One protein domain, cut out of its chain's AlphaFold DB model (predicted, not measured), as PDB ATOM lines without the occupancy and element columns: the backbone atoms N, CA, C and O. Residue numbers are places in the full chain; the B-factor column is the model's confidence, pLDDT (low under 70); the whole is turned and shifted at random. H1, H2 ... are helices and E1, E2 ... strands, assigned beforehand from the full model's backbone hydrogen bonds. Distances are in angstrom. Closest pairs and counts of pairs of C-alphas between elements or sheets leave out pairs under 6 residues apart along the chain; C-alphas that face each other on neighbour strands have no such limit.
ATOM      1  N   ALA A 567      47.628 104.079  40.789       64.69
ATOM      2  CA  ALA A 567      47.598 103.173  41.913       64.69
ATOM      3  C   ALA A 567      46.439 103.466  42.893       64.69
ATOM      4  O   ALA A 567      46.047 102.561  43.620       64.69
ATOM      5  N   GLN A 568      45.836 104.664  42.848       75.25
ATOM      6  CA  GLN A 568      44.610 104.991  43.589       75.25
ATOM      7  C   GLN A 568      43.390 104.200  43.096       75.25
ATOM      8  O   GLN A 568      42.494 103.939  43.879       75.25
ATOM      9  N   ALA A 569      43.375 103.744  41.838       79.50
ATOM     10  CA  ALA A 569      42.309 102.887  41.310       79.50
ATOM     11  C   ALA A 569      42.474 101.391  41.680       79.50
ATOM     12  O   ALA A 569      41.737 100.535  41.169       79.50
ATOM     13  N   ALA A 570      43.478 101.054  42.502       71.19
ATOM     14  CA  ALA A 570      43.746  99.704  42.992       71.19
ATOM     15  C   ALA A 570      43.175  99.501  44.405       71.19
ATOM     16  O   ALA A 570      43.211 100.395  45.245       71.19
ATOM     17  N   GLY A 571      42.723  98.283  44.698       75.06
ATOM     18  CA  GLY A 571      42.091  97.944  45.971       75.06
ATOM     19  C   GLY A 571      40.585  98.212  46.004       75.06
ATOM     20  O   GLY A 571      39.932  98.372  44.974       75.06
ATOM     21  N   GLU A 572      40.019  98.148  47.209       81.44
ATOM     22  CA  GLU A 572      38.594  98.414  47.420       81.44
ATOM     23  C   GLU A 572      38.306  99.920  47.298       81.44
ATOM     24  O   GLU A 572      39.149 100.716  47.716       81.44
ATOM     25  N   PRO A 573      37.119 100.315  46.800       80.44
ATOM     26  CA  PRO A 573      36.731 101.720  46.690       80.44
ATOM     27  C   PRO A 573      36.796 102.408  48.056       80.44
ATOM     28  O   PRO A 573      36.153 101.963  49.014       80.44
ATOM     29  N   ASN A 574      37.572 103.485  48.152       73.31
ATOM     30  CA  ASN A 574      37.884 104.160  49.413       73.31
ATOM     31  C   ASN A 574      37.566 105.665  49.382       73.31
ATOM     32  O   ASN A 574      37.722 106.339  50.401       73.31
ATOM     33  N   THR A 575      37.051 106.178  48.261       69.25
ATOM     34  CA  THR A 575      36.664 107.581  48.094       69.25
ATOM     35  C   THR A 575      35.260 107.854  48.671       69.25
ATOM     36  O   THR A 575      34.245 107.395  48.129       69.25
ATOM     37  N   PRO A 576      35.136 108.613  49.783       58.03
ATOM     38  CA  PRO A 576      33.888 108.687  50.547       58.03
ATOM     39  C   PRO A 576      32.841 109.655  49.968       58.03
ATOM     40  O   PRO A 576      31.657 109.527  50.288       58.03
ATOM     41  N   GLN A 577      33.239 110.629  49.140       62.06
ATOM     42  CA  GLN A 577      32.358 111.671  48.591       62.06
ATOM     43  C   GLN A 577      32.572 111.839  47.082       62.06
ATOM     44  O   GLN A 577      33.631 111.515  46.565       62.06
ATOM     45  N   ALA A 578      31.546 112.319  46.374       56.78
ATOM     46  CA  ALA A 578      31.668 112.669  44.960       56.78
ATOM     47  C   ALA A 578      32.471 113.967  44.806       56.78
ATOM     48  O   ALA A 578      32.211 114.919  45.549       56.78
ATOM     49  N   GLY A 579      33.387 114.029  43.841       54.38
ATOM     50  CA  GLY A 579      34.263 115.184  43.655       54.38
ATOM     51  C   GLY A 579      35.702 114.800  43.338       54.38
ATOM     52  O   GLY A 579      36.033 113.621  43.309       54.38
ATOM     53  N   ASP A 580      36.519 115.835  43.151       59.72
ATOM     54  CA  ASP A 580      37.972 115.760  42.993       59.72
ATOM     55  C   ASP A 580      38.605 115.220  44.283       59.72
ATOM     56  O   ASP A 580      38.651 115.914  45.309       59.72
ATOM     57  N   ALA A 581      39.009 113.949  44.255       57.16
ATOM     58  CA  ALA A 581      39.487 113.236  45.430       57.16
ATOM     59  C   ALA A 581      40.870 112.627  45.192       57.16
ATOM     60  O   ALA A 581      41.067 111.796  44.311       57.16
ATOM     61  N   ILE A 582      41.820 112.949  46.077       55.16
ATOM     62  CA  ILE A 582      43.196 112.421  46.032       55.16
ATOM     63  C   ILE A 582      43.280 110.888  46.119       55.16
ATOM     64  O   ILE A 582      44.338 110.329  45.833       55.16
ATOM     65  N   THR A 583      42.188 110.247  46.546       68.25
ATOM     66  CA  THR A 583      42.004 108.801  46.713       68.25
ATOM     67  C   THR A 583      41.488 108.092  45.457       68.25
ATOM     68  O   THR A 583      41.351 106.879  45.475       68.25
ATOM     69  N   ALA A 584      41.224 108.812  44.363       70.38
ATOM     70  CA  ALA A 584      40.870 108.241  43.063       70.38
ATOM     71  C   ALA A 584      41.980 108.523  42.044       70.38
ATOM     72  O   ALA A 584      42.724 109.484  42.202       70.38
ATOM     73  N   TRP A 585      42.126 107.715  40.992       83.19
ATOM     74  CA  TRP A 585      42.955 108.089  39.838       83.19
ATOM     75  C   TRP A 585      42.277 109.230  39.083       83.19
ATOM     76  O   TRP A 585      41.076 109.140  38.859       83.19
ATOM     77  N   ALA A 586      43.035 110.224  38.612       76.38
ATOM     78  CA  ALA A 586      42.563 111.198  37.625       76.38
ATOM     79  C   ALA A 586      43.452 111.161  36.379       76.38
ATOM     80  O   ALA A 586      44.678 111.035  36.499       76.38
ATOM     81  N   SER A 587      42.854 111.337  35.194       67.25
ATOM     82  CA  SER A 587      43.577 111.622  33.933       67.25
ATOM     83  C   SER A 587      44.565 112.792  34.090       67.25
ATOM     84  O   SER A 587      44.506 113.484  35.091       67.25
ATOM     85  N   ALA A 588      45.520 113.023  33.174       59.69
ATOM     86  CA  ALA A 588      46.476 114.149  33.271       59.69
ATOM     87  C   ALA A 588      45.991 115.459  32.631       59.69
ATOM     88  O   ALA A 588      46.608 116.505  32.828       59.69
ATOM     89  N   SER A 589      44.904 115.441  31.866       56.44
ATOM     90  CA  SER A 589      44.352 116.653  31.266       56.44
ATOM     91  C   SER A 589      42.838 116.585  31.217       56.44
ATOM     92  O   SER A 589      42.282 115.504  31.077       56.44
ATOM     93  N   VAL A 590      42.202 117.754  31.266       52.34
ATOM     94  CA  VAL A 590      40.743 117.887  31.293       52.34
ATOM     95  C   VAL A 590      40.075 117.318  30.030       52.34
ATOM     96  O   VAL A 590      39.037 116.697  30.164       52.34
ATOM     97  N   ASP A 591      40.649 117.508  28.825       55.41
ATOM     98  CA  ASP A 591      39.945 117.239  27.546       55.41
ATOM     99  C   ASP A 591      40.879 116.833  26.365       55.41
ATOM    100  O   ASP A 591      40.660 117.224  25.214       55.41
ATOM    101  N   GLY A 592      42.001 116.148  26.620       51.72
ATOM    102  CA  GLY A 592      43.128 116.118  25.669       51.72
ATOM    103  C   GLY A 592      43.282 114.898  24.749       51.72
ATOM    104  O   GLY A 592      43.852 115.048  23.664       51.72
ATOM    105  N   GLN A 593      42.858 113.698  25.172       59.62
ATOM    106  CA  GLN A 593      43.235 112.431  24.514       59.62
ATOM    107  C   GLN A 593      42.382 111.224  24.956       59.62
ATOM    108  O   GLN A 593      41.751 111.252  26.009       59.62
ATOM    109  N   GLU A 594      42.397 110.134  24.179       66.31
ATOM    110  CA  GLU A 594      41.882 108.835  24.644       66.31
ATOM    111  C   GLU A 594      42.713 108.345  25.840       66.31
ATOM    112  O   GLU A 594      43.938 108.223  25.746       66.31
ATOM    113  N   GLU A 595      42.050 108.044  26.953       77.88
ATOM    114  CA  GLU A 595      42.689 107.562  28.174       77.88
ATOM    115  C   GLU A 595      42.451 106.055  28.338       77.88
ATOM    116  O   GLU A 595      41.486 105.482  27.826       77.88
ATOM    117  N   TRP A 596      43.345 105.374  29.047       80.12
ATOM    118  CA  TRP A 596      43.163 103.977  29.403       80.12
ATOM    119  C   TRP A 596      43.754 103.646  30.770       80.12
ATOM    120  O   TRP A 596      44.772 104.209  31.168       80.12
ATOM    121  N   LEU A 597      43.147 102.667  31.443       76.38
ATOM    122  CA  LEU A 597      43.683 102.006  32.633       76.38
ATOM    123  C   LEU A 597      43.954 100.534  32.331       76.38
ATOM    124  O   LEU A 597      43.087  99.848  31.798       76.38
ATOM    125  N   ILE A 598      45.134 100.027  32.680       73.06
ATOM    126  CA  ILE A 598      45.437  98.594  32.689       73.06
ATOM    127  C   ILE A 598      45.415  98.120  34.136       73.06
ATOM    128  O   ILE A 598      46.221  98.566  34.943       73.06
ATOM    129  N   CYS A 599      44.528  97.182  34.449       80.12
ATOM    130  CA  CYS A 599      44.341  96.661  35.799       80.12
ATOM    131  C   CYS A 599      44.840  95.216  35.877       80.12
ATOM    132  O   CYS A 599      44.389  94.361  35.106       80.12
ATOM    133  N   ASN A 600      45.745  94.938  36.816       73.94
ATOM    134  CA  ASN A 600      46.304  93.616  37.084       73.94
ATOM    135  C   ASN A 600      45.723  93.036  38.382       73.94
ATOM    136  O   ASN A 600      45.606  93.734  39.387       73.94
ATOM    137  N   TYR A 601      45.399  91.743  38.382       83.19
ATOM    138  CA  TYR A 601      44.780  91.036  39.508       83.19
ATOM    139  C   TYR A 601      45.703  89.946  40.054       83.19
ATOM    140  O   TYR A 601      46.358  89.220  39.301       83.19
ATOM    141  N   ALA A 602      45.704  89.772  41.379       74.94
ATOM    142  CA  ALA A 602      46.581  88.816  42.063       74.94
ATOM    143  C   ALA A 602      46.344  87.349  41.638       74.94
ATOM    144  O   ALA A 602      47.274  86.538  41.591       74.94
ATOM    145  N   ALA A 603      45.103  86.996  41.298       82.50
ATOM    146  CA  ALA A 603      44.698  85.649  40.904       82.50
ATOM    147  C   ALA A 603      43.859  85.666  39.621       82.50
ATOM    148  O   ALA A 603      43.225  86.665  39.303       82.50
ATOM    149  N   LEU A 604      43.867  84.542  38.899       86.31
ATOM    150  CA  LEU A 604      43.135  84.344  37.646       86.31
ATOM    151  C   LEU A 604      41.623  84.386  37.934       86.31
ATOM    152  O   LEU A 604      41.158  83.648  38.799       86.31
ATOM    153  N   GLN A 605      40.880  85.246  37.238       88.81
ATOM    154  CA  GLN A 605      39.446  85.462  37.446       88.81
ATOM    155  C   GLN A 605      38.642  85.071  36.205       88.81
ATOM    156  O   GLN A 605      39.053  85.352  35.083       88.81
ATOM    157  N   GLN A 606      37.460  84.486  36.402       91.19
ATOM    158  CA  GLN A 606      36.465  84.264  35.346       91.19
ATOM    159  C   GLN A 606      35.251  85.174  35.616       91.19
ATOM    160  O   GLN A 606      34.261  84.715  36.193       91.19
ATOM    161  N   PRO A 607      35.331  86.475  35.287       93.06
ATOM    162  CA  PRO A 607      34.270  87.419  35.613       93.06
ATOM    163  C   PRO A 607      33.030  87.207  34.744       93.06
ATOM    164  O   PRO A 607      33.128  86.905  33.552       93.06
ATOM    165  N   THR A 608      31.860  87.427  35.339       92.88
ATOM    166  CA  THR A 608      30.598  87.638  34.615       92.88
ATOM    167  C   THR A 608      30.305  89.122  34.433       92.88
ATOM    168  O   THR A 608      29.587  89.497  33.508       92.88
ATOM    169  N   GLU A 609      30.862  89.973  35.298       93.88
ATOM    170  CA  GLU A 609      30.682  91.424  35.269       93.88
ATOM    171  C   GLU A 609      31.983  92.148  35.657       93.88
ATOM    172  O   GLU A 609      32.785  91.631  36.439       93.88
ATOM    173  N   ILE A 610      32.182  93.353  35.128       94.38
ATOM    174  CA  ILE A 610      33.233  94.292  35.548       94.38
ATOM    175  C   ILE A 610      32.556  95.462  36.254       94.38
ATOM    176  O   ILE A 610      31.553  95.974  35.765       94.38
ATOM    177  N   VAL A 611      33.084  95.859  37.407       93.31
ATOM    178  CA  VAL A 611      32.544  96.933  38.247       93.31
ATOM    179  C   VAL A 611      33.566  98.062  38.308       93.31
ATOM    180  O   VAL A 611      34.703  97.820  38.707       93.31
ATOM    181  N   ILE A 612      33.179  99.277  37.923       93.75
ATOM    182  CA  ILE A 612      34.042 100.467  37.943       93.75
ATOM    183  C   ILE A 612      33.396 101.527  38.831       93.75
ATOM    184  O   ILE A 612      32.224 101.852  38.656       93.75
ATOM    185  N   HIS A 613      34.148 102.035  39.802       90.44
ATOM    186  CA  HIS A 613      33.736 103.135  40.669       90.44
ATOM    187  C   HIS A 613      34.267 104.450  40.100       90.44
ATOM    188  O   HIS A 613      35.469 104.694  40.139       90.44
ATOM    189  N   GLU A 614      33.372 105.282  39.574       88.19
ATOM    190  CA  GLU A 614      33.699 106.568  38.952       88.19
ATOM    191  C   GLU A 614      33.307 107.708  39.901       88.19
ATOM    192  O   GLU A 614      32.135 107.855  40.265       88.19
ATOM    193  N   THR A 615      34.277 108.507  40.340       81.19
ATOM    194  CA  THR A 615      34.109 109.481  41.438       81.19
ATOM    195  C   THR A 615      33.961 110.922  40.986       81.19
ATOM    196  O   THR A 615      33.432 111.734  41.753       81.19
ATOM    197  N   TYR A 616      34.364 111.223  39.751       76.94
ATOM    198  CA  TYR A 616      34.252 112.546  39.149       76.94
ATOM    199  C   TYR A 616      34.118 112.445  37.623       76.94
ATOM    200  O   TYR A 616      34.834 111.676  36.984       76.94
ATOM    201  N   ASN A 617      33.167 113.198  37.054       78.81
ATOM    202  CA  ASN A 617      32.778 113.178  35.632       78.81
ATOM    203  C   ASN A 617      32.625 111.755  35.042       78.81
ATOM    204  O   ASN A 617      33.381 111.384  34.136       78.81
ATOM    205  N   PRO A 618      31.671 110.950  35.556       84.44
ATOM    206  CA  PRO A 618      31.482 109.570  35.127       84.44
ATOM    207  C   PRO A 618      30.815 109.465  33.745       84.44
ATOM    208  O   PRO A 618      30.279 110.441  33.211       84.44
ATOM    209  N   GLY A 619      30.770 108.256  33.189       83.25
ATOM    210  CA  GLY A 619      30.070 107.970  31.936       83.25
ATOM    211  C   GLY A 619      30.969 108.026  30.697       83.25
ATOM    212  O   GLY A 619      30.479 108.258  29.580       83.25
ATOM    213  N   ALA A 620      32.282 107.891  30.905       84.81
ATOM    214  CA  ALA A 620      33.319 108.057  29.890       84.81
ATOM    215  C   ALA A 620      33.913 106.725  29.393       84.81
ATOM    216  O   ALA A 620      34.704 106.735  28.447       84.81
ATOM    217  N   VAL A 621      33.549 105.575  29.975       89.50
ATOM    218  CA  VAL A 621      34.068 104.268  29.543       89.50
ATOM    219  C   VAL A 621      33.429 103.847  28.218       89.50
ATOM    220  O   VAL A 621      32.209 103.766  28.094       89.50
ATOM    221  N   THR A 622      34.254 103.532  27.215       88.94
ATOM    222  CA  THR A 622      33.781 103.167  25.861       88.94
ATOM    223  C   THR A 622      34.043 101.713  25.492       88.94
ATOM    224  O   THR A 622      33.317 101.115  24.694       88.94
ATOM    225  N   LYS A 623      35.088 101.110  26.066       90.88
ATOM    226  CA  LYS A 623      35.511  99.747  25.732       90.88
ATOM    227  C   LYS A 623      36.323  99.132  26.861       90.88
ATOM    228  O   LYS A 623      37.114  99.812  27.507       90.88
ATOM    229  N   ILE A 624      36.179  97.825  27.062       92.81
ATOM    230  CA  ILE A 624      36.987  97.044  27.998       92.81
ATOM    231  C   ILE A 624      37.497  95.788  27.291       92.81
ATOM    232  O   ILE A 624      36.733  95.041  26.673       92.81
ATOM    233  N   THR A 625      38.794  95.532  27.391       89.44
ATOM    234  CA  THR A 625      39.452  94.337  26.849       89.44
ATOM    235  C   THR A 625      40.086  93.514  27.968       89.44
ATOM    236  O   THR A 625      40.339  94.017  29.061       89.44
ATOM    237  N   ALA A 626      40.325  92.229  27.718       89.19
ATOM    238  CA  ALA A 626      40.996  91.316  28.637       89.19
ATOM    239  C   ALA A 626      42.103  90.545  27.918       89.19
ATOM    240  O   ALA A 626      41.982  90.244  26.730       89.19
ATOM    241  N   PHE A 627      43.160  90.198  28.649       86.88
ATOM    242  CA  PHE A 627      44.296  89.452  28.108       86.88
ATOM    243  C   PHE A 627      44.190  87.964  28.463       86.88
ATOM    244  O   PHE A 627      43.882  87.625  29.613       86.88
ATOM    245  N   ASP A 628      44.427  87.090  27.484       83.62
ATOM    246  CA  ASP A 628      44.553  85.642  27.698       83.62
ATOM    247  C   ASP A 628      45.949  85.251  28.232       83.62
ATOM    248  O   ASP A 628      46.801  86.110  28.469       83.62
ATOM    249  N   GLU A 629      46.185  83.953  28.468       77.75
ATOM    250  CA  GLU A 629      47.470  83.453  28.996       77.75
ATOM    251  C   GLU A 629      48.660  83.714  28.058       77.75
ATOM    252  O   GLU A 629      49.784  83.874  28.537       77.75
ATOM    253  N   ASP A 630      48.416  83.813  26.749       76.62
ATOM    254  CA  ASP A 630      49.436  84.122  25.743       76.62
ATOM    255  C   ASP A 630      49.696  85.641  25.627       76.62
ATOM    256  O   ASP A 630      50.581  86.075  24.886       76.62
ATOM    257  N   GLY A 631      48.947  86.462  26.376       71.06
ATOM    258  CA  GLY A 631      49.036  87.922  26.359       71.06
ATOM    259  C   GLY A 631      48.291  88.572  25.191       71.06
ATOM    260  O   GLY A 631      48.517  89.750  24.907       71.06
ATOM    261  N   THR A 632      47.407  87.837  24.514       79.38
ATOM    262  CA  THR A 632      46.576  88.362  23.425       79.38
ATOM    263  C   THR A 632      45.391  89.131  24.002       79.38
ATOM    264  O   THR A 632      44.695  88.645  24.892       79.38
ATOM    265  N   GLU A 633      45.150  90.339  23.494       86.44
ATOM    266  CA  GLU A 633      44.039  91.202  23.906       86.44
ATOM    267  C   GLU A 633      42.740  90.805  23.180       86.44
ATOM    268  O   GLU A 633      42.687  90.781  21.950       86.44
ATOM    269  N   HIS A 634      41.674  90.531  23.935       86.88
ATOM    270  CA  HIS A 634      40.333  90.236  23.417       86.88
ATOM    271  C   HIS A 634      39.314  91.225  23.978       86.88
ATOM    272  O   HIS A 634      39.385  91.614  25.142       86.88
ATOM    273  N   ILE A 635      38.328  91.613  23.173       91.62
ATOM    274  CA  ILE A 635      37.266  92.525  23.618       91.62
ATOM    275  C   ILE A 635      36.358  91.798  24.617       91.62
ATOM    276  O   ILE A 635      35.768  90.768  24.291       91.62
ATOM    277  N   ALA A 636      36.248  92.347  25.827       89.44
ATOM    278  CA  ALA A 636      35.372  91.846  26.882       89.44
ATOM    279  C   ALA A 636      34.002  92.542  26.846       89.44
ATOM    280  O   ALA A 636      32.978  91.897  27.082       89.44
ATOM    281  N   TRP A 637      33.996  93.843  26.536       92.94
ATOM    282  CA  TRP A 637      32.813  94.691  26.418       92.94
ATOM    283  C   TRP A 637      33.116  95.936  25.559       92.94
ATOM    284  O   TRP A 637      34.236  96.440  25.571       92.94
ATOM    285  N   GLU A 638      32.129  96.440  24.819       91.44
ATOM    286  CA  GLU A 638      32.203  97.691  24.046       91.44
ATOM    287  C   GLU A 638      30.792  98.288  23.948       91.44
ATOM    288  O   GLU A 638      29.834  97.557  23.673       91.44
ATOM    289  N   GLY A 639      30.644  99.589  24.204       87.69
ATOM    290  CA  GLY A 639      29.335 100.237  24.243       87.69
ATOM    291  C   GLY A 639      29.344 101.601  24.927       87.69
ATOM    292  O   GLY A 639      30.388 102.224  25.090       87.69
ATOM    293  N   GLU A 640      28.157 102.063  25.317       86.00
ATOM    294  CA  GLU A 640      27.996 103.276  26.124       86.00
ATOM    295  C   GLU A 640      28.005 102.933  27.612       86.00
ATOM    296  O   GLU A 640      27.424 101.929  28.038       86.00
ATOM    297  N   ASP A 641      28.668 103.783  28.387       87.06
ATOM    298  CA  ASP A 641      28.769 103.666  29.831       87.06
ATOM    299  C   ASP A 641      27.375 103.647  30.513       87.06
ATOM    300  O   ASP A 641      26.546 104.523  30.238       87.06
ATOM    301  N   PRO A 642      27.076 102.659  31.385       86.19
ATOM    302  CA  PRO A 642      25.821 102.586  32.127       86.19
ATOM    303  C   PRO A 642      25.570 103.755  33.087       86.19
ATOM    304  O   PRO A 642      24.408 103.993  33.436       86.19
ATOM    305  N   THR A 643      26.610 104.450  33.561       83.75
ATOM    306  CA  THR A 643      26.437 105.594  34.457       83.75
ATOM    307  C   THR A 643      26.113 106.873  33.667       83.75
ATOM    308  O   THR A 643      26.868 107.276  32.781       83.75
ATOM    309  N   PRO A 644      24.999 107.567  33.985       77.88
ATOM    310  CA  PRO A 644      24.660 108.831  33.340       77.88
ATOM    311  C   PRO A 644      25.693 109.931  33.614       77.88
ATOM    312  O   PRO A 644      26.075 110.171  34.759       77.88
ATOM    313  N   ARG A 645      26.062 110.657  32.555       78.69
ATOM    314  CA  ARG A 645      27.061 111.744  32.566       78.69
ATOM    315  C   ARG A 645      26.670 112.970  33.403       78.69
ATOM    316  O   ARG A 645      27.487 113.855  33.613       78.69
ATOM    317  N   ASP A 646      25.413 113.069  33.836       71.25
ATOM    318  CA  ASP A 646      24.892 114.164  34.662       71.25
ATOM    319  C   ASP A 646      24.965 113.879  36.172       71.25
ATOM    320  O   ASP A 646      24.571 114.725  36.981       71.25
ATOM    321  N   GLN A 647      25.472 112.706  36.572       71.31
ATOM    322  CA  GLN A 647      25.657 112.355  37.977       71.31
ATOM    323  C   GLN A 647      27.051 112.748  38.488       71.31
ATOM    324  O   GLN A 647      28.033 112.628  37.762       71.31
ATOM    325  N   PRO A 648      27.174 113.177  39.758       64.81
ATOM    326  CA  PRO A 648      28.456 113.594  40.324       64.81
ATOM    327  C   PRO A 648      29.410 112.417  40.605       64.81
ATOM    328  O   PRO A 648      30.602 112.645  40.762       64.81
ATOM    329  N   ARG A 649      28.890 111.184  40.690       79.62
ATOM    330  CA  ARG A 649      29.628 109.912  40.790       79.62
ATOM    331  C   ARG A 649      28.732 108.756  40.338       79.62
ATOM    332  O   ARG A 649      27.508 108.900  40.375       79.62
ATOM    333  N   GLY A 650      29.299 107.592  40.043       81.75
ATOM    334  CA  GLY A 650      28.525 106.379  39.789       81.75
ATOM    335  C   GLY A 650      29.319 105.089  39.941       81.75
ATOM    336  O   GLY A 650      30.522 105.093  40.178       81.75
ATOM    337  N   VAL A 651      28.597 103.971  39.872       88.44
ATOM    338  CA  VAL A 651      29.183 102.630  39.845       88.44
ATOM    339  C   VAL A 651      28.676 101.938  38.592       88.44
ATOM    340  O   VAL A 651      27.504 101.556  38.517       88.44
ATOM    341  N   SER A 652      29.571 101.771  37.630       88.06
ATOM    342  CA  SER A 652      29.277 101.184  36.332       88.06
ATOM    343  C   SER A 652      29.492  99.682  36.381       88.06
ATOM    344  O   SER A 652      30.540  99.196  36.806       88.06
ATOM    345  N   VAL A 653      28.470  98.926  35.977       91.94
ATOM    346  CA  VAL A 653      28.498  97.460  35.949       91.94
ATOM    347  C   VAL A 653      28.350  96.991  34.509       91.94
ATOM    348  O   VAL A 653      27.287  97.122  33.903       91.94
ATOM    349  N   PHE A 654      29.418  96.404  33.981       91.31
ATOM    350  CA  PHE A 654      29.516  95.956  32.598       91.31
ATOM    351  C   PHE A 654      29.385  94.432  32.533       91.31
ATOM    352  O   PHE A 654      30.263  93.730  33.041       91.31
ATOM    353  N   PRO A 655      28.328  93.878  31.915       90.88
ATOM    354  CA  PRO A 655      28.239  92.440  31.705       90.88
ATOM    355  C   PRO A 655      29.310  92.004  30.702       90.88
ATOM    356  O   PRO A 655      29.368  92.521  29.585       90.88
ATOM    357  N   VAL A 656      30.138  91.032  31.082       88.12
ATOM    358  CA  VAL A 656      31.232  90.527  30.243       88.12
ATOM    359  C   VAL A 656      31.032  89.070  29.878       88.12
ATOM    360  O   VAL A 656      30.541  88.254  30.658       88.12
ATOM    361  N   LYS A 657      31.442  88.727  28.656       79.94
ATOM    362  CA  LYS A 657      31.377  87.358  28.143       79.94
ATOM    363  C   LYS A 657      32.752  86.907  27.669       79.94
ATOM    364  O   LYS A 657      33.012  86.811  26.473       79.94
ATOM    365  N   LEU A 658      33.623  86.619  28.630       85.31
ATOM    366  CA  LEU A 658      34.966  86.105  28.372       85.31
ATOM    367  C   LEU A 658      34.956  84.575  28.311       85.31
ATOM    368  O   LEU A 658      34.477  83.904  29.224       85.31
ATOM    369  N   ALA A 659      35.489  84.017  27.221       85.25
ATOM    370  CA  ALA A 659      35.587  82.568  27.013       85.25
ATOM    371  C   ALA A 659      36.733  81.915  27.807       85.25
ATOM    372  O   ALA A 659      36.868  80.694  27.808       85.25
ATOM    373  N   PHE A 660      37.555  82.727  28.467       89.31
ATOM    374  CA  PHE A 660      38.758  82.328  29.181       89.31
ATOM    375  C   PHE A 660      38.902  83.161  30.464       89.31
ATOM    376  O   PHE A 660      38.347  84.261  30.544       89.31
ATOM    377  N   PRO A 661      39.616  82.649  31.473       89.19
ATOM    378  CA  PRO A 661      39.910  83.397  32.685       89.19
ATOM    379  C   PRO A 661      41.083  84.362  32.463       89.19
ATOM    380  O   PRO A 661      41.979  84.095  31.666       89.19
ATOM    381  N   THR A 662      41.109  85.482  33.181       88.31
ATOM    382  CA  THR A 662      42.096  86.549  32.981       88.31
ATOM    383  C   THR A 662      42.657  87.088  34.300       88.31
ATOM    384  O   THR A 662      42.008  87.022  35.343       88.31
ATOM    385  N   LYS A 663      43.879  87.627  34.258       87.75
ATOM    386  CA  LYS A 663      44.503  88.408  35.347       87.75
ATOM    387  C   LYS A 663      44.705  89.872  34.984       87.75
ATOM    388  O   LYS A 663      45.267  90.611  35.787       87.75
ATOM    389  N   ARG A 664      44.320  90.285  33.778       84.19
ATOM    390  CA  ARG A 664      44.644  91.609  33.263       84.19
ATOM    391  C   ARG A 664      43.533  92.089  32.352       84.19
ATOM    392  O   ARG A 664      43.171  91.395  31.403       84.19
ATOM    393  N   ILE A 665      43.026  93.283  32.624       88.56
ATOM    394  CA  ILE A 665      42.076  93.970  31.748       88.56
ATOM    395  C   ILE A 665      42.607  95.347  31.382       88.56
ATOM    396  O   ILE A 665      43.483  95.882  32.063       88.56
ATOM    397  N   LYS A 666      42.056  95.922  30.318       87.62
ATOM    398  CA  LYS A 666      42.289  97.310  29.947       87.62
ATOM    399  C   LYS A 666      40.961  98.020  29.720       87.62
ATOM    400  O   LYS A 666      40.138  97.563  28.930       87.62
ATOM    401  N   VAL A 667      40.765  99.126  30.423       90.50
ATOM    402  CA  VAL A 667      39.596 100.005  30.348       90.50
ATOM    403  C   VAL A 667      39.961 101.189  29.461       90.50
ATOM    404  O   VAL A 667      40.992 101.812  29.687       90.50
ATOM    405  N   TYR A 668      39.144 101.483  28.456       85.19
ATOM    406  CA  TYR A 668      39.298 102.625  27.557       85.19
ATOM    407  C   TYR A 668      38.273 103.700  27.917       85.19
ATOM    408  O   TYR A 668      37.091 103.398  28.099       85.19
ATOM    409  N   ILE A 669      38.739 104.943  27.997       85.62
ATOM    410  CA  ILE A 669      37.999 106.102  28.487       85.62
ATOM    411  C   ILE A 669      38.086 107.206  27.428       85.62
ATOM    412  O   ILE A 669      39.175 107.627  27.033       85.62
ATOM    413  N   ASP A 670      36.935 107.678  26.958       80.25
ATOM    414  CA  ASP A 670      36.834 108.790  26.012       80.25
ATOM    415  C   ASP A 670      36.592 110.103  26.766       80.25
ATOM    416  O   ASP A 670      35.456 110.583  26.878       80.25
ATOM    417  N   SER A 671      37.689 110.669  27.277       69.44
ATOM    418  CA  SER A 671      37.696 111.935  28.026       69.44
ATOM    419  C   SER A 671      37.194 113.122  27.199       69.44
ATOM    420  O   SER A 671      36.612 114.059  27.732       69.44
ATOM    421  N   VAL A 672      37.308 113.061  25.867       67.12
ATOM    422  CA  VAL A 672      36.816 114.116  24.967       67.12
ATOM    423  C   VAL A 672      35.284 114.152  24.946       67.12
ATOM    424  O   VAL A 672      34.678 115.202  24.718       67.12
ATOM    425  N   SER A 673      34.633 113.010  25.181       67.62
ATOM    426  CA  SER A 673      33.172 112.902  25.161       67.62
ATOM    427  C   SER A 673      32.489 113.321  26.470       67.62
ATOM    428  O   SER A 673      31.286 113.613  26.452       67.62
ATOM    429  N   VAL A 674      33.229 113.374  27.583       69.38
ATOM    430  CA  VAL A 674      32.744 113.778  28.913       69.38
ATOM    431  C   VAL A 674      33.662 114.878  29.460       69.38
ATOM    432  O   VAL A 674      34.642 114.555  30.122       69.38
ATOM    433  N   PRO A 675      33.353 116.164  29.191       61.16
ATOM    434  CA  PRO A 675      34.237 117.273  29.539       61.16
ATOM    435  C   PRO A 675      34.505 117.364  31.042       61.16
ATOM    436  O   PRO A 675      33.555 117.412  31.830       61.16
ATOM    437  N   GLY A 676      35.776 117.455  31.430       61.59
ATOM    438  CA  GLY A 676      36.196 117.443  32.834       61.59
ATOM    439  C   GLY A 676      37.164 116.305  33.168       61.59
ATOM    440  O   GLY A 676      37.286 115.333  32.433       61.59
ATOM    441  N   TRP A 677      37.847 116.391  34.316       67.94
ATOM    442  CA  TRP A 677      38.703 115.297  34.792       67.94
ATOM    443  C   TRP A 677      37.860 114.049  35.066       67.94
ATOM    444  O   TRP A 677      36.988 114.089  35.933       67.94
ATOM    445  N   ASN A 678      38.103 112.956  34.343       77.19
ATOM    446  CA  ASN A 678      37.521 111.662  34.698       77.19
ATOM    447  C   ASN A 678      38.322 111.050  35.847       77.19
ATOM    448  O   ASN A 678      39.551 110.952  35.744       77.19
ATOM    449  N   GLU A 679      37.620 110.621  36.898       81.62
ATOM    450  CA  GLU A 679      38.236 109.988  38.063       81.62
ATOM    451  C   GLU A 679      37.670 108.599  38.360       81.62
ATOM    452  O   GLU A 679      36.451 108.403  38.380       81.62
ATOM    453  N   ILE A 680      38.567 107.639  38.609       85.31
ATOM    454  CA  ILE A 680      38.237 106.242  38.914       85.31
ATOM    455  C   ILE A 680      38.875 105.838  40.242       85.31
ATOM    456  O   ILE A 680      40.092 105.866  40.395       85.31
ATOM    457  N   ASP A 681      38.036 105.407  41.177       84.69
ATOM    458  CA  ASP A 681      38.389 105.005  42.545       84.69
ATOM    459  C   ASP A 681      38.709 103.514  42.653       84.69
ATOM    460  O   ASP A 681      39.606 103.121  43.380       84.69
ATOM    461  N   ALA A 682      38.017 102.654  41.901       88.06
ATOM    462  CA  ALA A 682      38.300 101.220  41.929       88.06
ATOM    463  C   ALA A 682      37.797 100.491  40.684       88.06
ATOM    464  O   ALA A 682      36.735 100.808  40.139       88.06
ATOM    465  N   VAL A 683      38.529  99.446  40.281       92.25
ATOM    466  CA  VAL A 683      38.139  98.536  39.192       92.25
ATOM    467  C   VAL A 683      38.133  97.085  39.679       92.25
ATOM    468  O   VAL A 683      39.165  96.523  40.058       92.25
ATOM    469  N   GLY A 684      36.963  96.445  39.641       93.00
ATOM    470  CA  GLY A 684      36.725  95.099  40.163       93.00
ATOM    471  C   GLY A 684      36.200  94.104  39.124       93.00
ATOM    472  O   GLY A 684      35.411  94.447  38.246       93.00
ATOM    473  N   LEU A 685      36.602  92.839  39.258       93.69
ATOM    474  CA  LEU A 685      36.073  91.696  38.509       93.69
ATOM    475  C   LEU A 685      35.093  90.917  39.383       93.69
ATOM    476  O   LEU A 685      35.495  90.375  40.411       93.69
ATOM    477  N   ARG A 686      33.822  90.834  38.976       93.12
ATOM    478  CA  ARG A 686      32.770  90.149  39.737       93.12
ATOM    479  C   ARG A 686      32.392  88.811  39.104       93.12
ATOM    480  O   ARG A 686      32.146  88.731  37.897       93.12
ATOM    481  N   ASN A 687      32.366  87.753  39.915       91.06
ATOM    482  CA  ASN A 687      31.989  86.399  39.490       91.06
ATOM    483  C   ASN A 687      30.470  86.145  39.592       91.06
ATOM    484  O   ASN A 687      29.713  86.992  40.073       91.06
ATOM    485  N   ALA A 688      30.028  84.960  39.157       86.56
ATOM    486  CA  ALA A 688      28.618  84.561  39.168       86.56
ATOM    487  C   ALA A 688      28.025  84.474  40.589       86.56
ATOM    488  O   ALA A 688      26.814  84.610  40.769       86.56
ATOM    489  N   GLU A 689      28.872  84.262  41.596       85.00
ATOM    490  CA  GLU A 689      28.525  84.238  43.016       85.00
ATOM    491  C   GLU A 689      28.440  85.645  43.640       85.00
ATOM    492  O   GLU A 689      28.078  85.777  44.810       85.00
ATOM    493  N   GLY A 690      28.752  86.698  42.877       83.00
ATOM    494  CA  GLY A 690      28.702  88.093  43.315       83.00
ATOM    495  C   GLY A 690      29.927  88.564  44.105       83.00
ATOM    496  O   GLY A 690      29.903  89.663  44.653       83.00
ATOM    497  N   GLN A 691      30.996  87.768  44.170       87.19
ATOM    498  CA  GLN A 691      32.257  88.149  44.808       87.19
ATOM    499  C   GLN A 691      33.098  89.000  43.855       87.19
ATOM    500  O   GLN A 691      33.256  88.647  42.685       87.19
ATOM    501  N   THR A 692      33.659  90.094  44.372       91.12
ATOM    502  CA  THR A 692      34.475  91.037  43.596       91.12
ATOM    503  C   THR A 692      35.951  90.871  43.939       91.12
ATOM    504  O   THR A 692      36.338  90.980  45.100       91.12
ATOM    505  N   ALA A 693      36.778  90.630  42.925       88.06
ATOM    506  CA  ALA A 693      38.228  90.726  43.018       88.06
ATOM    507  C   ALA A 693      38.673  92.108  42.526       88.06
ATOM    508  O   ALA A 693      38.450  92.451  41.365       88.06
ATOM    509  N   TRP A 694      39.295  92.893  43.398       89.12
ATOM    510  CA  TRP A 694      39.783  94.233  43.073       89.12
ATOM    511  C   TRP A 694      41.154  94.203  42.402       89.12
ATOM    512  O   TRP A 694      41.940  93.274  42.620       89.12
ATOM    513  N   ALA A 695      41.429  95.207  41.567       77.56
ATOM    514  CA  ALA A 695      42.733  95.369  40.938       77.56
ATOM    515  C   ALA A 695      43.817  95.488  42.018       77.56
ATOM    516  O   ALA A 695      43.673  96.248  42.970       77.56
ATOM    517  N   ALA A 696      44.887  94.711  41.881       64.25
ATOM    518  CA  ALA A 696      46.030  94.746  42.787       64.25
ATOM    519  C   ALA A 696      47.047  95.816  42.365       64.25
ATOM    520  O   ALA A 696      47.680  96.432  43.215       64.25
ATOM    521  N   GLU A 697      47.188  96.039  41.058       62.44
ATOM    522  CA  GLU A 697      48.070  97.052  40.474       62.44
ATOM    523  C   GLU A 697      47.378  97.672  39.260       62.44
ATOM    524  O   GLU A 697      46.722  96.962  38.490       62.44
ATOM    525  N   VAL A 698      47.533  98.983  39.068       64.75
ATOM    526  CA  VAL A 698      46.915  99.712  37.957       64.75
ATOM    527  C   VAL A 698      47.943 100.622  37.285       64.75
ATOM    528  O   VAL A 698      48.675 101.350  37.950       64.75
ATOM    529  N   GLU A 699      47.986 100.578  35.956       66.50
ATOM    530  CA  GLU A 699      48.754 101.480  35.092       66.50
ATOM    531  C   GLU A 699      47.781 102.381  34.325       66.50
ATOM    532  O   GLU A 699      46.682 101.943  33.986       66.50
ATOM    533  N   ALA A 700      48.182 103.610  33.997       67.75
ATOM    534  CA  ALA A 700      47.359 104.531  33.215       67.75
ATOM    535  C   ALA A 700      48.126 105.116  32.027       67.75
ATOM    536  O   ALA A 700      49.345 105.285  32.091       67.75
ATOM    537  N   SER A 701      47.399 105.493  30.976       63.22
ATOM    538  CA  SER A 701      47.902 106.322  29.869       63.22
ATOM    539  C   SER A 701      48.484 107.647  30.346       63.22
ATOM    540  O   SER A 701      49.487 108.117  29.807       63.22
ATOM    541  N   SER A 702      47.844 108.254  31.343       57.22
ATOM    542  CA  SER A 702      48.242 109.516  31.942       57.22
ATOM    543  C   SER A 702      47.704 109.623  33.372       57.22
ATOM    544  O   SER A 702      46.834 108.855  33.786       57.22
ATOM    545  N   THR A 703      48.248 110.543  34.166       54.94
ATOM    546  CA  THR A 703      47.757 110.787  35.524       54.94
ATOM    547  C   THR A 703      48.034 112.211  35.996       54.94
ATOM    548  O   THR A 703      49.140 112.724  35.802       54.94
ATOM    549  N   TYR A 704      47.072 112.834  36.679       49.66
ATOM    550  CA  TYR A 704      47.272 114.135  37.323       49.66
ATOM    551  C   TYR A 704      48.371 114.100  38.400       49.66
ATOM    552  O   TYR A 704      49.057 115.098  38.617       49.66
ATOM    553  N   ALA A 705      48.644 112.934  38.996       44.91
ATOM    554  CA  ALA A 705      49.727 112.742  39.961       44.91
ATOM    555  C   ALA A 705      51.099 113.205  39.457       44.91
ATOM    556  O   ALA A 705      51.911 113.701  40.236       44.91
ATOM    557  N   THR A 706      51.347 113.076  38.149       41.22
ATOM    558  CA  THR A 706      52.601 113.517  37.514       41.22
ATOM    559  C   THR A 706      52.719 115.039  37.379       41.22
ATOM    560  O   THR A 706      53.809 115.545  37.129       41.22
ATOM    561  N   LEU A 707      51.615 115.773  37.556       36.56
ATOM    562  CA  LEU A 707      51.550 117.235  37.486       36.56
ATOM    563  C   LEU A 707      51.608 117.899  38.870       36.56
ATOM    564  O   LEU A 707      52.029 119.052  38.965       36.56
ATOM    565  N   VAL A 708      51.202 117.189  39.929       31.34
ATOM    566  CA  VAL A 708      51.160 117.713  41.310       31.34
ATOM    567  C   VAL A 708      52.342 117.233  42.156       31.34
ATOM    568  O   VAL A 708      52.826 117.974  43.009       31.34
ATOM    569  N   GLY A 709      52.854 116.028  41.896       31.73
ATOM    570  CA  GLY A 709      54.089 115.524  42.483       31.73
ATOM    571  C   GLY A 709      55.189 115.484  41.432       31.73
ATOM    572  O   GLY A 709      55.011 114.884  40.377       31.73
TER     573      GLY A 709
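What this domain is: This is residues 567 to 709 of the 760 residues of the protein "Regulatory protein BlaR1" of Planctomyces sp. SH-PL14 (UniProt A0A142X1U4). Two antiparallel sheets lie face to face as a sandwich, E4 E3 E6 E1 E9 over E5 E2 E7 E8, with their strands crossed at 46 degrees. Before them comes a long stretch with no named element, residues 567 to 593, tied to E7 by a short pairing; after them the small helix H1 ends up off both sheets, far from the core. The printed part has 143 residues, with nine named strands, E1 to E9, and then one named helix; the class is mostly strand, though under half of the residues are in named elements. It is compact, with a radius of gyration of the C-alphas of 14.0 A, and spans 37 by 29 by 26 A.

Where its parts are: Start at C-alpha 567 and pass the unnamed stretch to C-alpha 594 at (41.882, 108.835, 24.644). There E1 begins, residues 594 to 605, 26.8 A long, and it bends by 99 degrees at residue 602. Next come E2, residues 609 to 616, 21.8 A; E3, residues 621 to 627, 18.1 A; E4, residues 633 to 638; and E5, residues 650 to 655. Find C-alpha 662 at (42.096, 86.549, 32.981), where E6 starts and runs 23.9 A to residue 670. E7, residues 679 to 686, is 20.6 A long; E8 is residues 692 to 694, E9 residues 697 to 700. H1, residues 705 to 708, ends at C-alpha 708, (51.160, 117.713, 41.310).

How they stand to each other: Look first at the five-strand sheet, strongly twisted, with edge strands E4 and E9. E3 and E4 form a hairpin, with N 626 and O 634 2.8 A apart. E3 and E6 have N 625 and O 666 at 2.9 A, E6 and E1 have N 597 and O 667 at 2.9 A, and E1 and E9 have N 598 and O 699 at 2.8 A. In the other sheet, E5 and E2 have N 612 and O 652 at 2.9 A, and E2 and E7 have N 611 and O 684 at 2.8 A. E7 and E8 form a hairpin, with N 685 and O 693 at 2.8 A. The facing parts of the two sheets are 10.2 A centre to centre. E8 runs on into E9 at 66 degrees. Residues 585 to 586 pair antiparallel with residues 679 to 680 of E7. H1 is too short for an O i to N i+4 pair, and its one O i to N i+3 pair is not within range.

The domain as a whole: The C-alphas of Ala 659 and Val 708, the two farthest apart, are 41.0 A from each other. The printed part has no cut, and the link E4 to E5, 11 residues, is long. The mean pLDDT of the printed part is 77.4; 40 residues are under 70, among them 575 to 583, 587 to 594 and 696 to 709.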